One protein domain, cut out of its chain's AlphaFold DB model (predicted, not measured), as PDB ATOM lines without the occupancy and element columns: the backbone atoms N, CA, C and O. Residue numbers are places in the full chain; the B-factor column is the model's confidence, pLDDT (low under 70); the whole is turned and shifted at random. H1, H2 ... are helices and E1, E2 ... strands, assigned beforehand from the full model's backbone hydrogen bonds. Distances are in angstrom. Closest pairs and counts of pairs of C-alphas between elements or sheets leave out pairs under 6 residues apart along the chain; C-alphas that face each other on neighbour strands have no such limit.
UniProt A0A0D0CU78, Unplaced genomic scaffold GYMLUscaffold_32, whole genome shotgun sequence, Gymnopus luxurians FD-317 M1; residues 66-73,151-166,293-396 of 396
ATOM      1  N   LYS A  66       4.282 -48.983  21.426       73.12
ATOM      2  CA  LYS A  66       3.298 -49.846  20.777       73.12
ATOM      3  C   LYS A  66       2.441 -48.983  19.854       73.12
ATOM      4  O   LYS A  66       1.991 -47.903  20.255       73.12
ATOM      5  N   GLU A  67       2.214 -49.475  18.644       70.62
ATOM      6  CA  GLU A  67       1.360 -48.843  17.643       70.62
ATOM      7  C   GLU A  67      -0.043 -49.457  17.661       70.62
ATOM      8  O   GLU A  67      -0.212 -50.673  17.752       70.62
ATOM      9  N   TYR A  68      -1.059 -48.601  17.568       66.00
ATOM     10  CA  TYR A  68      -2.455 -48.998  17.442       66.00
ATOM     11  C   TYR A  68      -3.076 -48.260  16.253       66.00
ATOM     12  O   TYR A  68      -3.188 -47.032  16.270       66.00
ATOM     13  N   ALA A  69      -3.518 -49.000  15.235       63.34
ATOM     14  CA  ALA A  69      -4.243 -48.447  14.094       63.34
ATOM     15  C   ALA A  69      -5.760 -48.500  14.338       63.34
ATOM     16  O   ALA A  69      -6.320 -49.543  14.676       63.34
ATOM     17  N   VAL A  70      -6.444 -47.370  14.153       53.25
ATOM     18  CA  VAL A  70      -7.905 -47.277  14.278       53.25
ATOM     19  C   VAL A  70      -8.542 -47.455  12.919       53.25
ATOM     20  O   VAL A  70      -8.241 -46.696  12.005       53.25
ATOM     21  N   TYR A  71      -9.513 -48.352  12.805       52.91
ATOM     22  CA  TYR A  71     -10.342 -48.469  11.609       52.91
ATOM     23  C   TYR A  71     -11.705 -47.810  11.819       52.91
ATOM     24  O   TYR A  71     -12.235 -47.722  12.930       52.91
ATOM     25  N   ASN A  72     -12.290 -47.306  10.738       40.28
ATOM     26  CA  ASN A  72     -13.639 -46.761  10.773       40.28
ATOM     27  C   ASN A  72     -14.671 -47.858  11.093       40.28
ATOM     28  O   ASN A  72     -14.915 -48.715  10.253       40.28
ATOM     29  N   GLY A  73     -15.297 -47.815  12.277       39.00
ATOM     30  CA  GLY A  73     -16.483 -48.631  12.542       39.00
ATOM     31  C   GLY A  73     -16.810 -48.948  13.998       39.00
ATOM     32  O   GLY A  73     -17.970 -49.242  14.260       39.00
ATOM     33  N   ILE A 151      -2.296 -29.686  14.971       34.28
ATOM     34  CA  ILE A 151      -1.894 -29.924  16.371       34.28
ATOM     35  C   ILE A 151      -3.100 -30.418  17.170       34.28
ATOM     36  O   ILE A 151      -2.955 -31.379  17.912       34.28
ATOM     37  N   ALA A 152      -4.298 -29.865  16.961       42.84
ATOM     38  CA  ALA A 152      -5.543 -30.354  17.553       42.84
ATOM     39  C   ALA A 152      -5.860 -31.796  17.124       42.84
ATOM     40  O   ALA A 152      -6.289 -32.598  17.951       42.84
ATOM     41  N   ASP A 153      -5.566 -32.166  15.872       38.03
ATOM     42  CA  ASP A 153      -5.717 -33.544  15.394       38.03
ATOM     43  C   ASP A 153      -4.619 -34.483  15.916       38.03
ATOM     44  O   ASP A 153      -4.778 -35.694  15.824       38.03
ATOM     45  N   ALA A 154      -3.518 -33.972  16.474       36.81
ATOM     46  CA  ALA A 154      -2.483 -34.778  17.132       36.81
ATOM     47  C   ALA A 154      -2.606 -34.756  18.668       36.81
ATOM     48  O   ALA A 154      -2.022 -35.589  19.363       36.81
ATOM     49  N   TRP A 155      -3.375 -33.812  19.206       46.22
ATOM     50  CA  TRP A 155      -3.519 -33.561  20.630       46.22
ATOM     51  C   TRP A 155      -4.720 -34.321  21.195       46.22
ATOM     52  O   TRP A 155      -5.775 -34.438  20.571       46.22
ATOM     53  N   PHE A 156      -4.553 -34.877  22.392       51.47
ATOM     54  CA  PHE A 156      -5.659 -35.479  23.128       51.47
ATOM     55  C   PHE A 156      -6.440 -34.367  23.825       51.47
ATOM     56  O   PHE A 156      -5.823 -33.580  24.547       51.47
ATOM     57  N   PRO A 157      -7.775 -34.313  23.685       50.06
ATOM     58  CA  PRO A 157      -8.565 -33.331  24.404       50.06
ATOM     59  C   PRO A 157      -8.319 -33.414  25.916       50.06
ATOM     60  O   PRO A 157      -8.090 -34.505  26.453       50.06
ATOM     61  N   GLN A 158      -8.385 -32.279  26.619       47.25
ATOM     62  CA  GLN A 158      -8.254 -32.259  28.079       47.25
ATOM     63  C   GLN A 158      -9.198 -33.290  28.721       47.25
ATOM     64  O   GLN A 158     -10.357 -33.429  28.319       47.25
ATOM     65  N   PHE A 159      -8.666 -34.007  29.717       53.88
ATOM     66  CA  PHE A 159      -9.322 -35.090  30.463       53.88
ATOM     67  C   PHE A 159      -9.599 -36.380  29.677       53.88
ATOM     68  O   PHE A 159     -10.329 -37.237  30.168       53.88
ATOM     69  N   SER A 160      -8.998 -36.554  28.495       57.25
ATOM     70  CA  SER A 160      -8.987 -37.866  27.846       57.25
ATOM     71  C   SER A 160      -8.186 -38.851  28.695       57.25
ATOM     72  O   SER A 160      -7.028 -38.586  29.036       57.25
ATOM     73  N   THR A 161      -8.786 -39.986  29.034       60.38
ATOM     74  CA  THR A 161      -8.078 -41.080  29.700       60.38
ATOM     75  C   THR A 161      -7.774 -42.164  28.682       60.38
ATOM     76  O   THR A 161      -8.546 -42.435  27.768       60.38
ATOM     77  N   ILE A 162      -6.593 -42.755  28.818       59.88
ATOM     78  CA  ILE A 162      -6.184 -43.909  28.032       59.88
ATOM     79  C   ILE A 162      -5.928 -45.007  29.043       59.88
ATOM     80  O   ILE A 162      -5.087 -44.827  29.928       59.88
ATOM     81  N   SER A 163      -6.662 -46.103  28.934       64.62
ATOM     82  CA  SER A 163      -6.473 -47.289  29.756       64.62
ATOM     83  C   SER A 163      -6.205 -48.488  28.857       64.62
ATOM     84  O   SER A 163      -6.662 -48.558  27.720       64.62
ATOM     85  N   THR A 164      -5.420 -49.438  29.346       62.09
ATOM     86  CA  THR A 164      -5.272 -50.745  28.707       62.09
ATOM     87  C   THR A 164      -6.081 -51.743  29.517       62.09
ATOM     88  O   THR A 164      -5.798 -51.940  30.699       62.09
ATOM     89  N   SER A 165      -7.083 -52.368  28.909       63.09
ATOM     90  CA  SER A 165      -7.757 -53.514  29.512       63.09
ATOM     91  C   SER A 165      -7.094 -54.787  28.996       63.09
ATOM     92  O   SER A 165      -7.197 -55.134  27.820       63.09
ATOM     93  N   ALA A 166      -6.382 -55.486  29.878       58.81
ATOM     94  CA  ALA A 166      -6.090 -56.891  29.641       58.81
ATOM     95  C   ALA A 166      -7.431 -57.631  29.713       58.81
ATOM     96  O   ALA A 166      -8.187 -57.435  30.670       58.81
ATOM     97  N   ILE A 293      -7.572 -46.506   7.700       73.75
ATOM     98  CA  ILE A 293      -6.972 -46.065   8.951       73.75
ATOM     99  C   ILE A 293      -7.457 -44.645   9.258       73.75
ATOM    100  O   ILE A 293      -7.247 -43.667   8.531       73.75
ATOM    101  N   ARG A 294      -8.178 -44.538  10.368       74.44
ATOM    102  CA  ARG A 294      -8.720 -43.302  10.918       74.44
ATOM    103  C   ARG A 294      -7.755 -42.570  11.816       74.44
ATOM    104  O   ARG A 294      -7.893 -41.357  11.929       74.44
ATOM    105  N   ASP A 295      -6.857 -43.278  12.458       78.25
ATOM    106  CA  ASP A 295      -5.887 -42.690  13.358       78.25
ATOM    107  C   ASP A 295      -4.810 -43.721  13.654       78.25
ATOM    108  O   ASP A 295      -5.090 -44.922  13.614       78.25
ATOM    109  N   VAL A 296      -3.614 -43.252  13.968       85.25
ATOM    110  CA  VAL A 296      -2.538 -44.106  14.465       85.25
ATOM    111  C   VAL A 296      -2.154 -43.563  15.824       85.25
ATOM    112  O   VAL A 296      -1.636 -42.451  15.929       85.25
ATOM    113  N   ILE A 297      -2.454 -44.333  16.866       88.81
ATOM    114  CA  ILE A 297      -2.129 -43.985  18.243       88.81
ATOM    115  C   ILE A 297      -0.821 -44.667  18.616       88.81
ATOM    116  O   ILE A 297      -0.662 -45.878  18.466       88.81
ATOM    117  N   ILE A 298       0.097 -43.880  19.157       89.94
ATOM    118  CA  ILE A 298       1.355 -44.357  19.716       89.94
ATOM    119  C   ILE A 298       1.200 -44.355  21.228       89.94
ATOM    120  O   ILE A 298       0.836 -43.342  21.824       89.94
ATOM    121  N   THR A 299       1.491 -45.470  21.876       91.31
ATOM    122  CA  THR A 299       1.577 -45.515  23.340       91.31
ATOM    123  C   THR A 299       2.878 -46.158  23.757       91.31
ATOM    124  O   THR A 299       3.497 -46.865  22.972       91.31
ATOM    125  N   GLY A 300       3.327 -45.925  24.980       90.94
ATOM    126  CA  GLY A 300       4.517 -46.598  25.461       90.94
ATOM    127  C   GLY A 300       4.825 -46.333  26.912       90.94
ATOM    128  O   GLY A 300       4.252 -45.448  27.545       90.94
ATOM    129  N   THR A 301       5.756 -47.107  27.444       91.62
ATOM    130  CA  THR A 301       6.262 -46.926  28.801       91.62
ATOM    131  C   THR A 301       7.776 -47.052  28.821       91.62
ATOM    132  O   THR A 301       8.399 -47.650  27.940       91.62
ATOM    133  N   THR A 302       8.381 -46.430  29.829       89.75
ATOM    134  CA  THR A 302       9.801 -46.640  30.132       89.75
ATOM    135  C   THR A 302       9.953 -48.034  30.726       89.75
ATOM    136  O   THR A 302       9.187 -48.410  31.617       89.75
ATOM    137  N   ASP A 303      10.916 -48.814  30.244       86.50
ATOM    138  CA  ASP A 303      11.169 -50.148  30.784       86.50
ATOM    139  C   ASP A 303      11.662 -50.080  32.237       86.50
ATOM    140  O   ASP A 303      12.223 -49.080  32.675       86.50
ATOM    141  N   ALA A 304      11.476 -51.163  32.995       85.06
ATOM    142  CA  ALA A 304      11.753 -51.180  34.431       85.06
ATOM    143  C   ALA A 304      13.208 -50.818  34.787       85.06
ATOM    144  O   ALA A 304      13.441 -50.166  35.806       85.06
ATOM    145  N   ARG A 305      14.180 -51.207  33.947       85.00
ATOM    146  CA  ARG A 305      15.603 -50.927  34.183       85.00
ATOM    147  C   ARG A 305      15.917 -49.447  33.992       85.00
ATOM    148  O   ARG A 305      16.651 -48.890  34.797       85.00
ATOM    149  N   HIS A 306      15.375 -48.804  32.961       84.00
ATOM    150  CA  HIS A 306      15.578 -47.365  32.767       84.00
ATOM    151  C   HIS A 306      14.673 -46.521  33.665       84.00
ATOM    152  O   HIS A 306      15.061 -45.422  34.058       84.00
ATOM    153  N   ALA A 307      13.513 -47.046  34.061       86.31
ATOM    154  CA  ALA A 307      12.598 -46.371  34.967       86.31
ATOM    155  C   ALA A 307      13.206 -46.133  36.357       86.31
ATOM    156  O   ALA A 307      12.870 -45.138  36.995       86.31
ATOM    157  N   SER A 308      14.114 -46.997  36.825       83.00
ATOM    158  CA  SER A 308      14.821 -46.790  38.096       83.00
ATOM    159  C   SER A 308      15.863 -45.668  38.030       83.00
ATOM    160  O   SER A 308      16.098 -45.005  39.035       83.00
ATOM    161  N   ALA A 309      16.458 -45.432  36.857       81.19
ATOM    162  CA  ALA A 309      17.460 -44.387  36.655       81.19
ATOM    163  C   ALA A 309      16.834 -43.025  36.317       81.19
ATOM    164  O   ALA A 309      17.295 -41.995  36.801       81.19
ATOM    165  N   TRP A 310      15.778 -43.017  35.498       82.88
ATOM    166  CA  TRP A 310      15.235 -41.797  34.885       82.88
ATOM    167  C   TRP A 310      13.784 -41.499  35.261       82.88
ATOM    168  O   TRP A 310      13.225 -40.501  34.806       82.88
ATOM    169  N   GLY A 311      13.164 -42.352  36.072       84.88
ATOM    170  CA  GLY A 311      11.745 -42.293  36.394       84.88
ATOM    171  C   GLY A 311      10.886 -43.118  35.434       84.88
ATOM    172  O   GLY A 311      11.223 -43.348  34.272       84.88
ATOM    173  N   LYS A 312       9.741 -43.580  35.940       87.50
ATOM    174  CA  LYS A 312       8.756 -44.342  35.169       87.50
ATOM    175  C   LYS A 312       7.869 -43.370  34.389       87.50
ATOM    176  O   LYS A 312       7.012 -42.713  34.975       87.50
ATOM    177  N   TRP A 313       8.055 -43.295  33.073       89.88
ATOM    178  CA  TRP A 313       7.239 -42.447  32.196       89.88
ATOM    179  C   TRP A 313       6.273 -43.264  31.347       89.88
ATOM    180  O   TRP A 313       6.621 -44.353  30.879       89.88
ATOM    181  N   ALA A 314       5.093 -42.695  31.117       91.19
ATOM    182  CA  ALA A 314       4.136 -43.111  30.107       91.19
ATOM    183  C   ALA A 314       4.183 -42.142  28.914       91.19
ATOM    184  O   ALA A 314       4.407 -40.939  29.066       91.19
ATOM    185  N   TRP A 315       3.979 -42.693  27.725       94.06
ATOM    186  CA  TRP A 315       4.045 -41.999  26.447       94.06
ATOM    187  C   TRP A 315       2.729 -42.192  25.712       94.06
ATOM    188  O   TRP A 315       2.209 -43.309  25.656       94.06
ATOM    189  N   LYS A 316       2.185 -41.105  25.168       93.44
ATOM    190  CA  LYS A 316       0.923 -41.096  24.419       93.44
ATOM    191  C   LYS A 316       1.058 -40.163  23.235       93.44
ATOM    192  O   LYS A 316       1.400 -39.004  23.422       93.44
ATOM    193  N   GLY A 317       0.778 -40.630  22.036       93.88
ATOM    194  CA  GLY A 317       0.964 -39.856  20.825       93.88
ATOM    195  C   GLY A 317       0.048 -40.273  19.696       93.88
ATOM    196  O   GLY A 317      -0.711 -41.234  19.819       93.88
ATOM    197  N   ARG A 318       0.108 -39.513  18.608       92.75
ATOM    198  CA  ARG A 318      -0.696 -39.696  17.400       92.75
ATOM    199  C   ARG A 318       0.149 -39.406  16.168       92.75
ATOM    200  O   ARG A 318       1.050 -38.562  16.225       92.75
ATOM    201  N   VAL A 319      -0.158 -40.082  15.066       90.88
ATOM    202  CA  VAL A 319       0.418 -39.781  13.751       90.88
ATOM    203  C   VAL A 319      -0.584 -38.985  12.939       90.88
ATOM    204  O   VAL A 319      -1.711 -39.413  12.683       90.88
ATOM    205  N   ARG A 320      -0.154 -37.814  12.492       87.12
ATOM    206  CA  ARG A 320      -0.932 -36.957  11.617       87.12
ATOM    207  C   ARG A 320      -0.959 -37.540  10.211       87.12
ATOM    208  O   ARG A 320       0.074 -37.795   9.607       87.12
ATOM    209  N   LYS A 321      -2.156 -37.725   9.661       79.50
ATOM    210  CA  LYS A 321      -2.337 -38.460   8.399       79.50
ATOM    211  C   LYS A 321      -1.748 -37.804   7.159       79.50
ATOM    212  O   LYS A 321      -1.407 -38.517   6.226       79.50
ATOM    213  N   TRP A 322      -1.747 -36.475   7.097       73.31
ATOM    214  CA  TRP A 322      -1.481 -35.769   5.842       73.31
ATOM    215  C   TRP A 322       0.011 -35.651   5.522       73.31
ATOM    216  O   TRP A 322       0.362 -35.576   4.352       73.31
ATOM    217  N   ASP A 323       0.880 -35.687   6.532       81.69
ATOM    218  CA  ASP A 323       2.337 -35.624   6.366       81.69
ATOM    219  C   ASP A 323       3.124 -36.604   7.241       81.69
ATOM    220  O   ASP A 323       4.353 -36.612   7.206       81.69
ATOM    221  N   GLY A 324       2.446 -37.423   8.045       86.12
ATOM    222  CA  GLY A 324       3.109 -38.355   8.949       86.12
ATOM    223  C   GLY A 324       3.783 -37.684  10.146       86.12
ATOM    224  O   GLY A 324       4.628 -38.322  10.777       86.12
ATOM    225  N   LEU A 325       3.449 -36.427  10.480       91.56
ATOM    226  CA  LEU A 325       3.975 -35.791  11.690       91.56
ATOM    227  C   LEU A 325       3.533 -36.583  12.924       91.56
ATOM    228  O   LEU A 325       2.343 -36.755  13.186       91.56
ATOM    229  N   ILE A 326       4.500 -37.030  13.707       94.75
ATOM    230  CA  ILE A 326       4.287 -37.748  14.955       94.75
ATOM    231  C   ILE A 326       4.317 -36.732  16.091       94.75
ATOM    232  O   ILE A 326       5.310 -36.028  16.245       94.75
ATOM    233  N   GLY A 327       3.255 -36.674  16.895       95.19
ATOM    234  CA  GLY A 327       3.213 -35.921  18.149       95.19
ATOM    235  C   GLY A 327       3.057 -36.867  19.336       95.19
ATOM    236  O   GLY A 327       2.199 -37.740  19.299       95.19
ATOM    237  N   MET A 328       3.858 -36.716  20.392       95.56
ATOM    238  CA  MET A 328       3.829 -37.553  21.597       95.56
ATOM    239  C   MET A 328       3.961 -36.709  22.865       95.56
ATOM    240  O   MET A 328       4.761 -35.787  22.937       95.56
ATOM    241  N   ILE A 329       3.221 -37.055  23.908       94.31
ATOM    242  CA  ILE A 329       3.308 -36.477  25.245       94.31
ATOM    243  C   ILE A 329       3.938 -37.511  26.171       94.31
ATOM    244  O   ILE A 329       3.491 -38.659  26.232       94.31
ATOM    245  N   ARG A 330       4.951 -37.077  26.919       93.12
ATOM    246  CA  ARG A 330       5.516 -37.801  28.057       93.12
ATOM    247  C   ARG A 330       4.858 -37.321  29.344       93.12
ATOM    248  O   ARG A 330       4.899 -36.125  29.644       93.12
ATOM    249  N   GLU A 331       4.326 -38.249  30.126       90.19
ATOM    250  CA  GLU A 331       3.737 -37.992  31.443       90.19
ATOM    251  C   GLU A 331       4.257 -38.993  32.488       90.19
ATOM    252  O   GLU A 331       4.662 -40.102  32.126       90.19
ATOM    253  N   PRO A 332       4.329 -38.619  33.778       88.31
ATOM    254  CA  PRO A 332       4.720 -39.561  34.824       88.31
ATOM    255  C   PRO A 332       3.718 -40.721  34.875       88.31
ATOM    256  O   PRO A 332       2.505 -40.507  34.848       88.31
ATOM    257  N   ALA A 333       4.212 -41.957  34.937       85.50
ATOM    258  CA  ALA A 333       3.340 -43.116  35.068       85.50
ATOM    259  C   ALA A 333       2.753 -43.156  36.488       85.50
ATOM    260  O   ALA A 333       3.498 -43.250  37.464       85.50
ATOM    261  N   LEU A 334       1.424 -43.114  36.594       75.94
ATOM    262  CA  LEU A 334       0.698 -43.095  37.873       75.94
ATOM    263  C   LEU A 334       0.896 -44.386  38.694       75.94
ATOM    264  O   LEU A 334       0.822 -44.361  39.919       75.94
ATOM    265  N   ASP A 335       1.218 -45.503  38.039       69.88
ATOM    266  CA  ASP A 335       1.225 -46.840  38.647       69.88
ATOM    267  C   ASP A 335       2.566 -47.196  39.318       69.88
ATOM    268  O   ASP A 335       3.184 -48.220  38.997       69.88
ATOM    269  N   GLY A 336       3.089 -46.339  40.195       60.91
ATOM    270  CA  GLY A 336       4.402 -46.542  40.812       60.91
ATOM    271  C   GLY A 336       4.465 -46.139  42.289       60.91
ATOM    272  O   GLY A 336       4.178 -44.986  42.596       60.91
ATOM    273  N   PRO A 337       4.946 -47.013  43.203       55.72
ATOM    274  CA  PRO A 337       5.132 -46.679  44.623       55.72
ATOM    275  C   PRO A 337       6.213 -45.607  44.883       55.72
ATOM    276  O   PRO A 337       6.431 -45.224  46.025       55.72
ATOM    277  N   LEU A 338       6.886 -45.120  43.833       57.50
ATOM    278  CA  LEU A 338       7.987 -44.148  43.880       57.50
ATOM    279  C   LEU A 338       7.704 -42.864  43.066       57.50
ATOM    280  O   LEU A 338       8.617 -42.092  42.798       57.50
ATOM    281  N   GLY A 339       6.464 -42.645  42.615       53.44
ATOM    282  CA  GLY A 339       6.152 -41.744  41.496       53.44
ATOM    283  C   GLY A 339       6.172 -40.230  41.742       53.44
ATOM    284  O   GLY A 339       5.893 -39.489  40.805       53.44
ATOM    285  N   LEU A 340       6.494 -39.755  42.946       56.16
ATOM    286  CA  LEU A 340       6.743 -38.334  43.210       56.16
ATOM    287  C   LEU A 340       7.921 -38.193  44.171       56.16
ATOM    288  O   LEU A 340       7.956 -38.908  45.177       56.16
ATOM    289  N   PRO A 341       8.865 -37.268  43.922       54.53
ATOM    290  CA  PRO A 341       9.790 -36.870  44.971       54.53
ATOM    291  C   PRO A 341       8.967 -36.395  46.184       54.53
ATOM    292  O   PRO A 341       7.959 -35.707  45.992       54.53
ATOM    293  N   PRO A 342       9.340 -36.760  47.424       48.53
ATOM    294  CA  PRO A 342       8.624 -36.311  48.611       48.53
ATOM    295  C   PRO A 342       8.619 -34.777  48.640       48.53
ATOM    296  O   PRO A 342       9.656 -34.153  48.846       48.53
ATOM    297  N   GLY A 343       7.453 -34.180  48.374       58.62
ATOM    298  CA  GLY A 343       7.252 -32.729  48.314       58.62
ATOM    299  C   GLY A 343       7.098 -32.112  46.916       58.62
ATOM    300  O   GLY A 343       6.792 -30.928  46.846       58.62
ATOM    301  N   GLY A 344       7.253 -32.867  45.822       59.09
ATOM    302  CA  GLY A 344       6.928 -32.379  44.475       59.09
ATOM    303  C   GLY A 344       5.458 -32.626  44.148       59.09
ATOM    304  O   GLY A 344       4.993 -33.766  44.214       59.09
ATOM    305  N   SER A 345       4.707 -31.577  43.813       62.38
ATOM    306  CA  SER A 345       3.321 -31.742  43.369       62.38
ATOM    307  C   SER A 345       3.279 -32.500  42.028       62.38
ATOM    308  O   SER A 345       4.140 -32.313  41.171       62.38
ATOM    309  N   ILE A 346       2.275 -33.365  41.812       59.75
ATOM    310  CA  ILE A 346       2.050 -34.043  40.510       59.75
ATOM    311  C   ILE A 346       1.948 -33.015  39.374       59.75
ATOM    312  O   ILE A 346       2.346 -33.291  38.243       59.75
ATOM    313  N   GLU A 347       1.455 -31.815  39.683       61.62
ATOM    314  CA  GLU A 347       1.349 -30.705  38.737       61.62
ATOM    315  C   GLU A 347       2.713 -30.188  38.254       61.62
ATOM    316  O   GLU A 347       2.818 -29.694  37.129       61.62
ATOM    317  N   GLU A 348       3.777 -30.352  39.047       59.12
ATOM    318  CA  GLU A 348       5.136 -29.939  38.687       59.12
ATOM    319  C   GLU A 348       5.885 -30.951  37.821       59.12
ATOM    320  O   GLU A 348       6.896 -30.586  37.212       59.12
ATOM    321  N   ALA A 349       5.410 -32.197  37.715       64.25
ATOM    322  CA  ALA A 349       5.971 -33.168  36.784       64.25
ATOM    323  C   ALA A 349       5.637 -32.734  35.348       64.25
ATOM    324  O   ALA A 349       4.637 -33.132  34.748       64.25
ATOM    325  N   ARG A 350       6.479 -31.841  34.813       78.69
ATOM    326  CA  ARG A 350       6.264 -31.148  33.542       78.69
ATOM    327  C   ARG A 350       6.057 -32.162  32.424       78.69
ATOM    328  O   ARG A 350       6.974 -32.901  32.058       78.69
ATOM    329  N   LYS A 351       4.855 -32.144  31.851       89.56
ATOM    330  CA  LYS A 351       4.562 -32.831  30.595       89.56
ATOM    331  C   LYS A 351       5.490 -32.276  29.522       89.56
ATOM    332  O   LYS A 351       5.629 -31.058  29.390       89.56
ATOM    333  N   ILE A 352       6.131 -33.163  28.774       92.38
ATOM    334  CA  ILE A 352       6.964 -32.785  27.630       92.38
ATOM    335  C   ILE A 352       6.272 -33.286  26.375       92.38
ATOM    336  O   ILE A 352       5.883 -34.451  26.305       92.38
ATOM    337  N   PHE A 353       6.102 -32.392  25.410       93.81
ATOM    338  CA  PHE A 353       5.555 -32.699  24.103       93.81
ATOM    339  C   PHE A 353       6.695 -32.840  23.100       93.81
ATOM    340  O   PHE A 353       7.497 -31.928  22.946       93.81
ATOM    341  N   PHE A 354       6.759 -33.981  22.436       95.38
ATOM    342  CA  PHE A 354       7.698 -34.330  21.384       95.38
ATOM    343  C   PHE A 354       6.943 -34.307  20.066       95.38
ATOM    344  O   PHE A 354       5.857 -34.875  19.979       95.38
ATOM    345  N   TYR A 355       7.504 -33.688  19.039       95.44
ATOM    346  CA  TYR A 355       6.937 -33.738  17.702       95.44
ATOM    347  C   TYR A 355       8.036 -33.835  16.654       95.44
ATOM    348  O   TYR A 355       9.094 -33.224  16.792       95.44
ATOM    349  N   GLY A 356       7.808 -34.626  15.613       96.19
ATOM    350  CA  GLY A 356       8.828 -34.913  14.612       96.19
ATOM    351  C   GLY A 356       8.322 -35.812  13.498       96.19
ATOM    352  O   GLY A 356       7.140 -36.142  13.440       96.19
ATOM    353  N   THR A 357       9.222 -36.218  12.614       94.81
ATOM    354  CA  THR A 357       8.917 -37.118  11.500       94.81
ATOM    355  C   THR A 357       9.835 -38.331  11.526       94.81
ATOM    356  O   THR A 357      10.926 -38.321  12.103       94.81
ATOM    357  N   LEU A 358       9.367 -39.415  10.916       93.69
ATOM    358  CA  LEU A 358      10.145 -40.633  10.775       93.69
ATOM    359  C   LEU A 358      11.063 -40.514   9.549       93.69
ATOM    360  O   LEU A 358      10.596 -40.413   8.416       93.69
ATOM    361  N   ILE A 359      12.373 -40.553   9.767       92.38
ATOM    362  CA  ILE A 359      13.391 -40.494   8.719       92.38
ATOM    363  C   ILE A 359      13.926 -41.905   8.461       92.38
ATOM    364  O   ILE A 359      14.346 -42.622   9.377       92.38
ATOM    365  N   GLY A 360      13.903 -42.313   7.188       89.06
ATOM    366  CA  GLY A 360      14.458 -43.592   6.737       89.06
ATOM    367  C   GLY A 360      13.767 -44.823   7.326       89.06
ATOM    368  O   GLY A 360      14.410 -45.858   7.479       89.06
ATOM    369  N   GLY A 361      12.496 -44.714   7.728       85.88
ATOM    370  CA  GLY A 361      11.740 -45.847   8.276       85.88
ATOM    371  C   GLY A 361      12.146 -46.278   9.691       85.88
ATOM    372  O   GLY A 361      11.587 -47.242  10.204       85.88
ATOM    373  N   LYS A 362      13.134 -45.619  10.318       87.56
ATOM    374  CA  LYS A 362      13.798 -46.144  11.528       87.56
ATOM    375  C   LYS A 362      14.016 -45.128  12.642       87.56
ATOM    376  O   LYS A 362      14.039 -45.521  13.807       87.56
ATOM    377  N   ASN A 363      14.210 -43.855  12.298       92.19
ATOM    378  CA  ASN A 363      14.586 -42.829  13.265       92.19
ATOM    379  C   ASN A 363      13.501 -41.762  13.339       92.19
ATOM    380  O   ASN A 363      13.210 -41.112  12.339       92.19
ATOM    381  N   LEU A 364      12.924 -41.559  14.517       94.50
ATOM    382  CA  LEU A 364      12.040 -40.432  14.775       94.50
ATOM    383  C   LEU A 364      12.895 -39.236  15.196       94.50
ATOM    384  O   LEU A 364      13.509 -39.253  16.262       94.50
ATOM    385  N   VAL A 365      12.936 -38.209  14.353       96.38
ATOM    386  CA  VAL A 365      13.730 -36.996  14.579       96.38
ATOM    387  C   VAL A 365      12.792 -35.805  14.685       96.38
ATOM    388  O   VAL A 365      11.839 -35.686  13.913       96.38
ATOM    389  N   GLY A 366      13.050 -34.914  15.638       96.31
ATOM    390  CA  GLY A 366      12.206 -33.743  15.814       96.31
ATOM    391  C   GLY A 366      12.627 -32.836  16.954       96.31
ATOM    392  O   GLY A 366      13.799 -32.776  17.329       96.31
ATOM    393  N   THR A 367      11.638 -32.143  17.508       95.00
ATOM    394  CA  THR A 367      11.793 -31.165  18.582       95.00
ATOM    395  C   THR A 367      10.895 -31.538  19.756       95.00
ATOM    396  O   THR A 367       9.781 -32.034  19.586       95.00
ATOM    397  N   TRP A 368      11.378 -31.324  20.973       94.44
ATOM    398  CA  TRP A 368      10.566 -31.409  22.178       94.44
ATOM    399  C   TRP A 368      10.341 -30.018  22.759       94.44
ATOM    400  O   TRP A 368      11.173 -29.137  22.581       94.44
ATOM    401  N   ARG A 369       9.234 -29.831  23.479       92.25
ATOM    402  CA  ARG A 369       8.901 -28.614  24.228       92.25
ATOM    403  C   ARG A 369       8.185 -28.939  25.530       92.25
ATOM    404  O   ARG A 369       7.498 -29.955  25.642       92.25
ATOM    405  N   VAL A 370       8.286 -28.062  26.521       90.06
ATOM    406  CA  VAL A 370       7.473 -28.173  27.744       90.06
ATOM    407  C   VAL A 370       5.997 -27.910  27.402       90.06
ATOM    408  O   VAL A 370       5.644 -26.846  26.897       90.06
ATOM    409  N   ALA A 371       5.125 -28.885  27.666       84.00
ATOM    410  CA  ALA A 371       3.743 -28.899  27.178       84.00
ATOM    411  C   ALA A 371       2.794 -27.952  27.936       84.00
ATOM    412  O   ALA A 371       1.758 -27.579  27.399       84.00
ATOM    413  N   ASN A 372       3.138 -27.548  29.163       76.69
ATOM    414  CA  ASN A 372       2.286 -26.686  29.996       76.69
ATOM    415  C   ASN A 372       2.407 -25.184  29.666       76.69
ATOM    416  O   ASN A 372       1.790 -24.364  30.340       76.69
ATOM    417  N   HIS A 373       3.202 -24.806  28.662       75.00
ATOM    418  CA  HIS A 373       3.295 -23.421  28.201       75.00
ATOM    419  C   HIS A 373       2.384 -23.173  27.002       75.00
ATOM    420  O   HIS A 373       2.216 -24.051  26.151       75.00
ATOM    421  N   ASP A 374       1.851 -21.951  26.929       77.75
ATOM    422  CA  ASP A 374       1.113 -21.437  25.775       77.75
ATOM    423  C   ASP A 374       1.862 -21.782  24.466       77.75
ATOM    424  O   ASP A 374       3.056 -21.485  24.350       77.75
ATOM    425  N   PRO A 375       1.206 -22.427  23.480       74.56
ATOM    426  CA  PRO A 375       1.744 -22.664  22.140       74.56
ATOM    427  C   PRO A 375       2.424 -21.456  21.505       74.56
ATOM    428  O   PRO A 375       3.419 -21.639  20.805       74.56
ATOM    429  N   LYS A 376       1.910 -20.255  21.782       79.12
ATOM    430  CA  LYS A 376       2.352 -18.982  21.201       79.12
ATOM    431  C   LYS A 376       3.520 -18.337  21.943       79.12
ATOM    432  O   LYS A 376       4.086 -17.367  21.447       79.12
ATOM    433  N   MET A 377       3.869 -18.844  23.123       79.62
ATOM    434  CA  MET A 377       4.976 -18.323  23.915       79.62
ATOM    435  C   MET A 377       6.246 -19.135  23.651       79.62
ATOM    436  O   MET A 377       6.167 -20.363  23.554       79.62
ATOM    437  N   PRO A 378       7.427 -18.487  23.595       79.62
ATOM    438  CA  PRO A 378       8.697 -19.196  23.594       79.62
ATOM    439  C   PRO A 378       8.762 -20.128  24.807       79.62
ATOM    440  O   PRO A 378       8.698 -19.683  25.955       79.62
ATOM    441  N   ALA A 379       8.839 -21.429  24.550       83.56
ATOM    442  CA  ALA A 379       8.984 -22.452  25.572       83.56
ATOM    443  C   ALA A 379      10.406 -23.013  25.524       83.56
ATOM    444  O   ALA A 379      11.092 -22.909  24.511       83.56
ATOM    445  N   PHE A 380      10.843 -23.644  26.615       87.31
ATOM    446  CA  PHE A 380      12.038 -24.476  26.554       87.31
ATOM    447  C   PHE A 380      11.804 -25.594  25.545       87.31
ATOM    448  O   PHE A 380      10.888 -26.407  25.726       87.31
ATOM    449  N   GLU A 381      12.631 -25.598  24.510       92.12
ATOM    450  CA  GLU A 381      12.604 -26.564  23.429       92.12
ATOM    451  C   GLU A 381      14.008 -27.070  23.107       92.12
ATOM    452  O   GLU A 381      15.015 -26.461  23.475       92.12
ATOM    453  N   GLY A 382      14.077 -28.210  22.432       91.12
ATOM    454  CA  GLY A 382      15.341 -28.778  21.990       91.12
ATOM    455  C   GLY A 382      15.139 -29.863  20.949       91.12
ATOM    456  O   GLY A 382      14.053 -30.421  20.812       91.12
ATOM    457  N   ALA A 383      16.199 -30.172  20.211       94.25
ATOM    458  CA  ALA A 383      16.179 -31.272  19.258       94.25
ATOM    459  C   ALA A 383      16.180 -32.627  19.981       94.25
ATOM    460  O   ALA A 383      16.733 -32.765  21.079       94.25
ATOM    461  N   PHE A 384      15.594 -33.642  19.354       94.50
ATOM    462  CA  PHE A 384      15.723 -35.029  19.782       94.50
ATOM    463  C   PHE A 384      15.828 -35.978  18.587       94.50
ATOM    464  O   PHE A 384      15.389 -35.682  17.474       94.50
ATOM    465  N   THR A 385      16.385 -37.154  18.855       94.00
ATOM    466  CA  THR A 385      16.376 -38.297  17.946       94.00
ATOM    467  C   THR A 385      16.060 -39.559  18.744       94.00
ATOM    468  O   THR A 385      16.596 -39.756  19.835       94.00
ATOM    469  N   LEU A 386      15.155 -40.387  18.230       91.38
ATOM    470  CA  LEU A 386      14.819 -41.700  18.771       91.38
ATOM    471  C   LEU A 386      15.054 -42.738  17.677       91.38
ATOM    472  O   LEU A 386      14.394 -42.715  16.639       91.38
ATOM    473  N   GLY A 387      15.989 -43.652  17.915       89.62
ATOM    474  CA  GLY A 387      16.218 -44.800  17.044       89.62
ATOM    475  C   GLY A 387      15.408 -46.010  17.498       89.62
ATOM    476  O   GLY A 387      15.254 -46.246  18.701       89.62
ATOM    477  N   ARG A 388      14.919 -46.809  16.545       86.88
ATOM    478  CA  ARG A 388      14.406 -48.152  16.843       86.88
ATOM    479  C   ARG A 388      15.552 -48.991  17.410       86.88
ATOM    480  O   ARG A 388      16.561 -49.196  16.742       86.88
ATOM    481  N   LYS A 389      15.390 -49.485  18.637       83.56
ATOM    482  CA  LYS A 389      16.274 -50.518  19.170       83.56
ATOM    483  C   LYS A 389      15.922 -51.824  18.461       83.56
ATOM    484  O   LYS A 389      14.772 -52.250  18.531       83.56
ATOM    485  N   GLU A 390      16.881 -52.416  17.756       82.56
ATOM    486  CA  GLU A 390      16.724 -53.784  17.269       82.56
ATOM    487  C   GLU A 390      16.584 -54.679  18.501       82.56
ATOM    488  O   GLU A 390      17.373 -54.585  19.448       82.56
ATOM    489  N   GLU A 391      15.511 -55.465  18.546       74.06
ATOM    490  CA  GLU A 391      15.433 -56.551  19.509       74.06
ATOM    491  C   GLU A 391      16.544 -57.508  19.097       74.06
ATOM    492  O   GLU A 391      16.426 -58.208  18.096       74.06
ATOM    493  N   GLU A 392      17.686 -57.429  19.787       72.19
ATOM    494  CA  GLU A 392      18.721 -58.450  19.696       72.19
ATOM    495  C   GLU A 392      17.998 -59.755  19.972       72.19
ATOM    496  O   GLU A 392      17.542 -59.966  21.099       72.19
ATOM    497  N   GLY A 393      17.785 -60.535  18.905       55.97
ATOM    498  CA  GLY A 393      17.040 -61.775  18.960       55.97
ATOM    499  C   GLY A 393      17.537 -62.534  20.168       55.97
ATOM    500  O   GLY A 393      18.742 -62.770  20.289       55.97
ATOM    501  N   GLU A 394      16.621 -62.789  21.098       51.12
ATOM    502  CA  GLU A 394      16.865 -63.616  22.262       51.12
ATOM    503  C   GLU A 394      17.477 -64.899  21.698       51.12
ATOM    504  O   GLU A 394      16.800 -65.652  21.003       51.12
ATOM    505  N   MET A 395      18.804 -65.048  21.811       46.59
ATOM    506  CA  MET A 395      19.500 -66.244  21.355       46.59
ATOM    507  C   MET A 395      18.996 -67.352  22.270       46.59
ATOM    508  O   MET A 395      19.464 -67.471  23.402       46.59
ATOM    509  N   ILE A 396      17.960 -68.047  21.798       43.59
ATOM    510  CA  ILE A 396      17.326 -69.187  22.458       43.59
ATOM    511  C   ILE A 396      18.341 -70.318  22.587       43.59
ATOM    512  O   ILE A 396      19.017 -70.615  21.571       43.59
TER     513      ILE A 396
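This is residues 66 to 73, 151 to 166 and 293 to 396 of the 396 residues of an uncharacterized protein of Gymnopus luxurians FD-317 M1 (UniProt A0A0D0CU78). A single antiparallel sheet of seven strands, twisted and curled into an open wall, makes the body, with E1 at one edge and E8 at the other. The short helix H1 and the loop of residues 333 to 351 lie at one end of the strands, E2 is separate from the sheet, and the tail of residues 391 to 396 sticks out. The printed part has 128 residues with one named helix and eight named strands, in the order E1 E2 E3 H1 E4 E5 E6 E7 E8; the sheet runs E1 E3 E4 E5 E6 E7 E8, and the class is mostly strand. The whole is compact, with a radius of gyration of the C-alphas of 15.9 A and spans of 51 by 43 by 34 A.

E1, residues 66 to 71, begins at C-alpha 66 (3.298, -49.846, 20.777). E2 is residues 161 to 165. E3, residues 293 to 302, is the longest strand at 27.0 A. H1, residues 304 to 310, measures 10.0 A and begins at C-alpha 304 (11.753, -51.180, 34.431). E4 is residues 313 to 319, and E5, residues 326 to 332, measures 20.0 A. E6 is residues 352 to 359, 21.4 A. E7, residues 363 to 370, 21.8 A, bends by 51 degrees at residue 366. E8, residues 381 to 387, ends at C-alpha 387 (16.218, -44.800, 17.044).

From edge to edge of the sheet the strands' lines turn by 92 degrees and the way across it by 82 degrees. Edge strand E1 is antiparallel to E3 at 160 degrees, with N 66 and O 299 2.7 A apart. E3 and E4 are antiparallel at 162 degrees, with N 298 and O 317 at 2.8 A. E4 to E8 form a meander, each strand the antiparallel neighbour of the one before, and each step is a hairpin. Within hydrogen-bond range are N 314 and O 331 of E4 and E5, 2.8 A; N 328 and O 354 of E5 and E6, 2.7 A; N 353 and O 369 of E6 and E7, 2.8 A; and N 364 and O 386 of E7 and E8, 2.8 A. H1 only grazes the sheet, with its residues 306 to 310; the closest C-alphas of H1 and E4, those of Ala 307 and Trp 313, are 7.2 A apart. In H1, 2 of 3 O i to N i+4 pairs are within hydrogen-bond range. E2 pairs with no named strand and is only just apart from E4, at 8.5 A.

The two C-alphas farthest apart, those of Lys 376 and Ile 396, are 52.4 A apart. Residues 74 to 150 and 167 to 292 are not printed; the gaps are 24.0 A from C-alpha 73 to C-alpha 151 and 23.4 A from C-alpha 166 to C-alpha 293. Of the links printed whole, E5 to E6 is long, with 19 residues. The mean pLDDT of the printed part is 76.6; residues 68 to 73, 151 to 166, 335 to 349 and 393 to 396 are under 70.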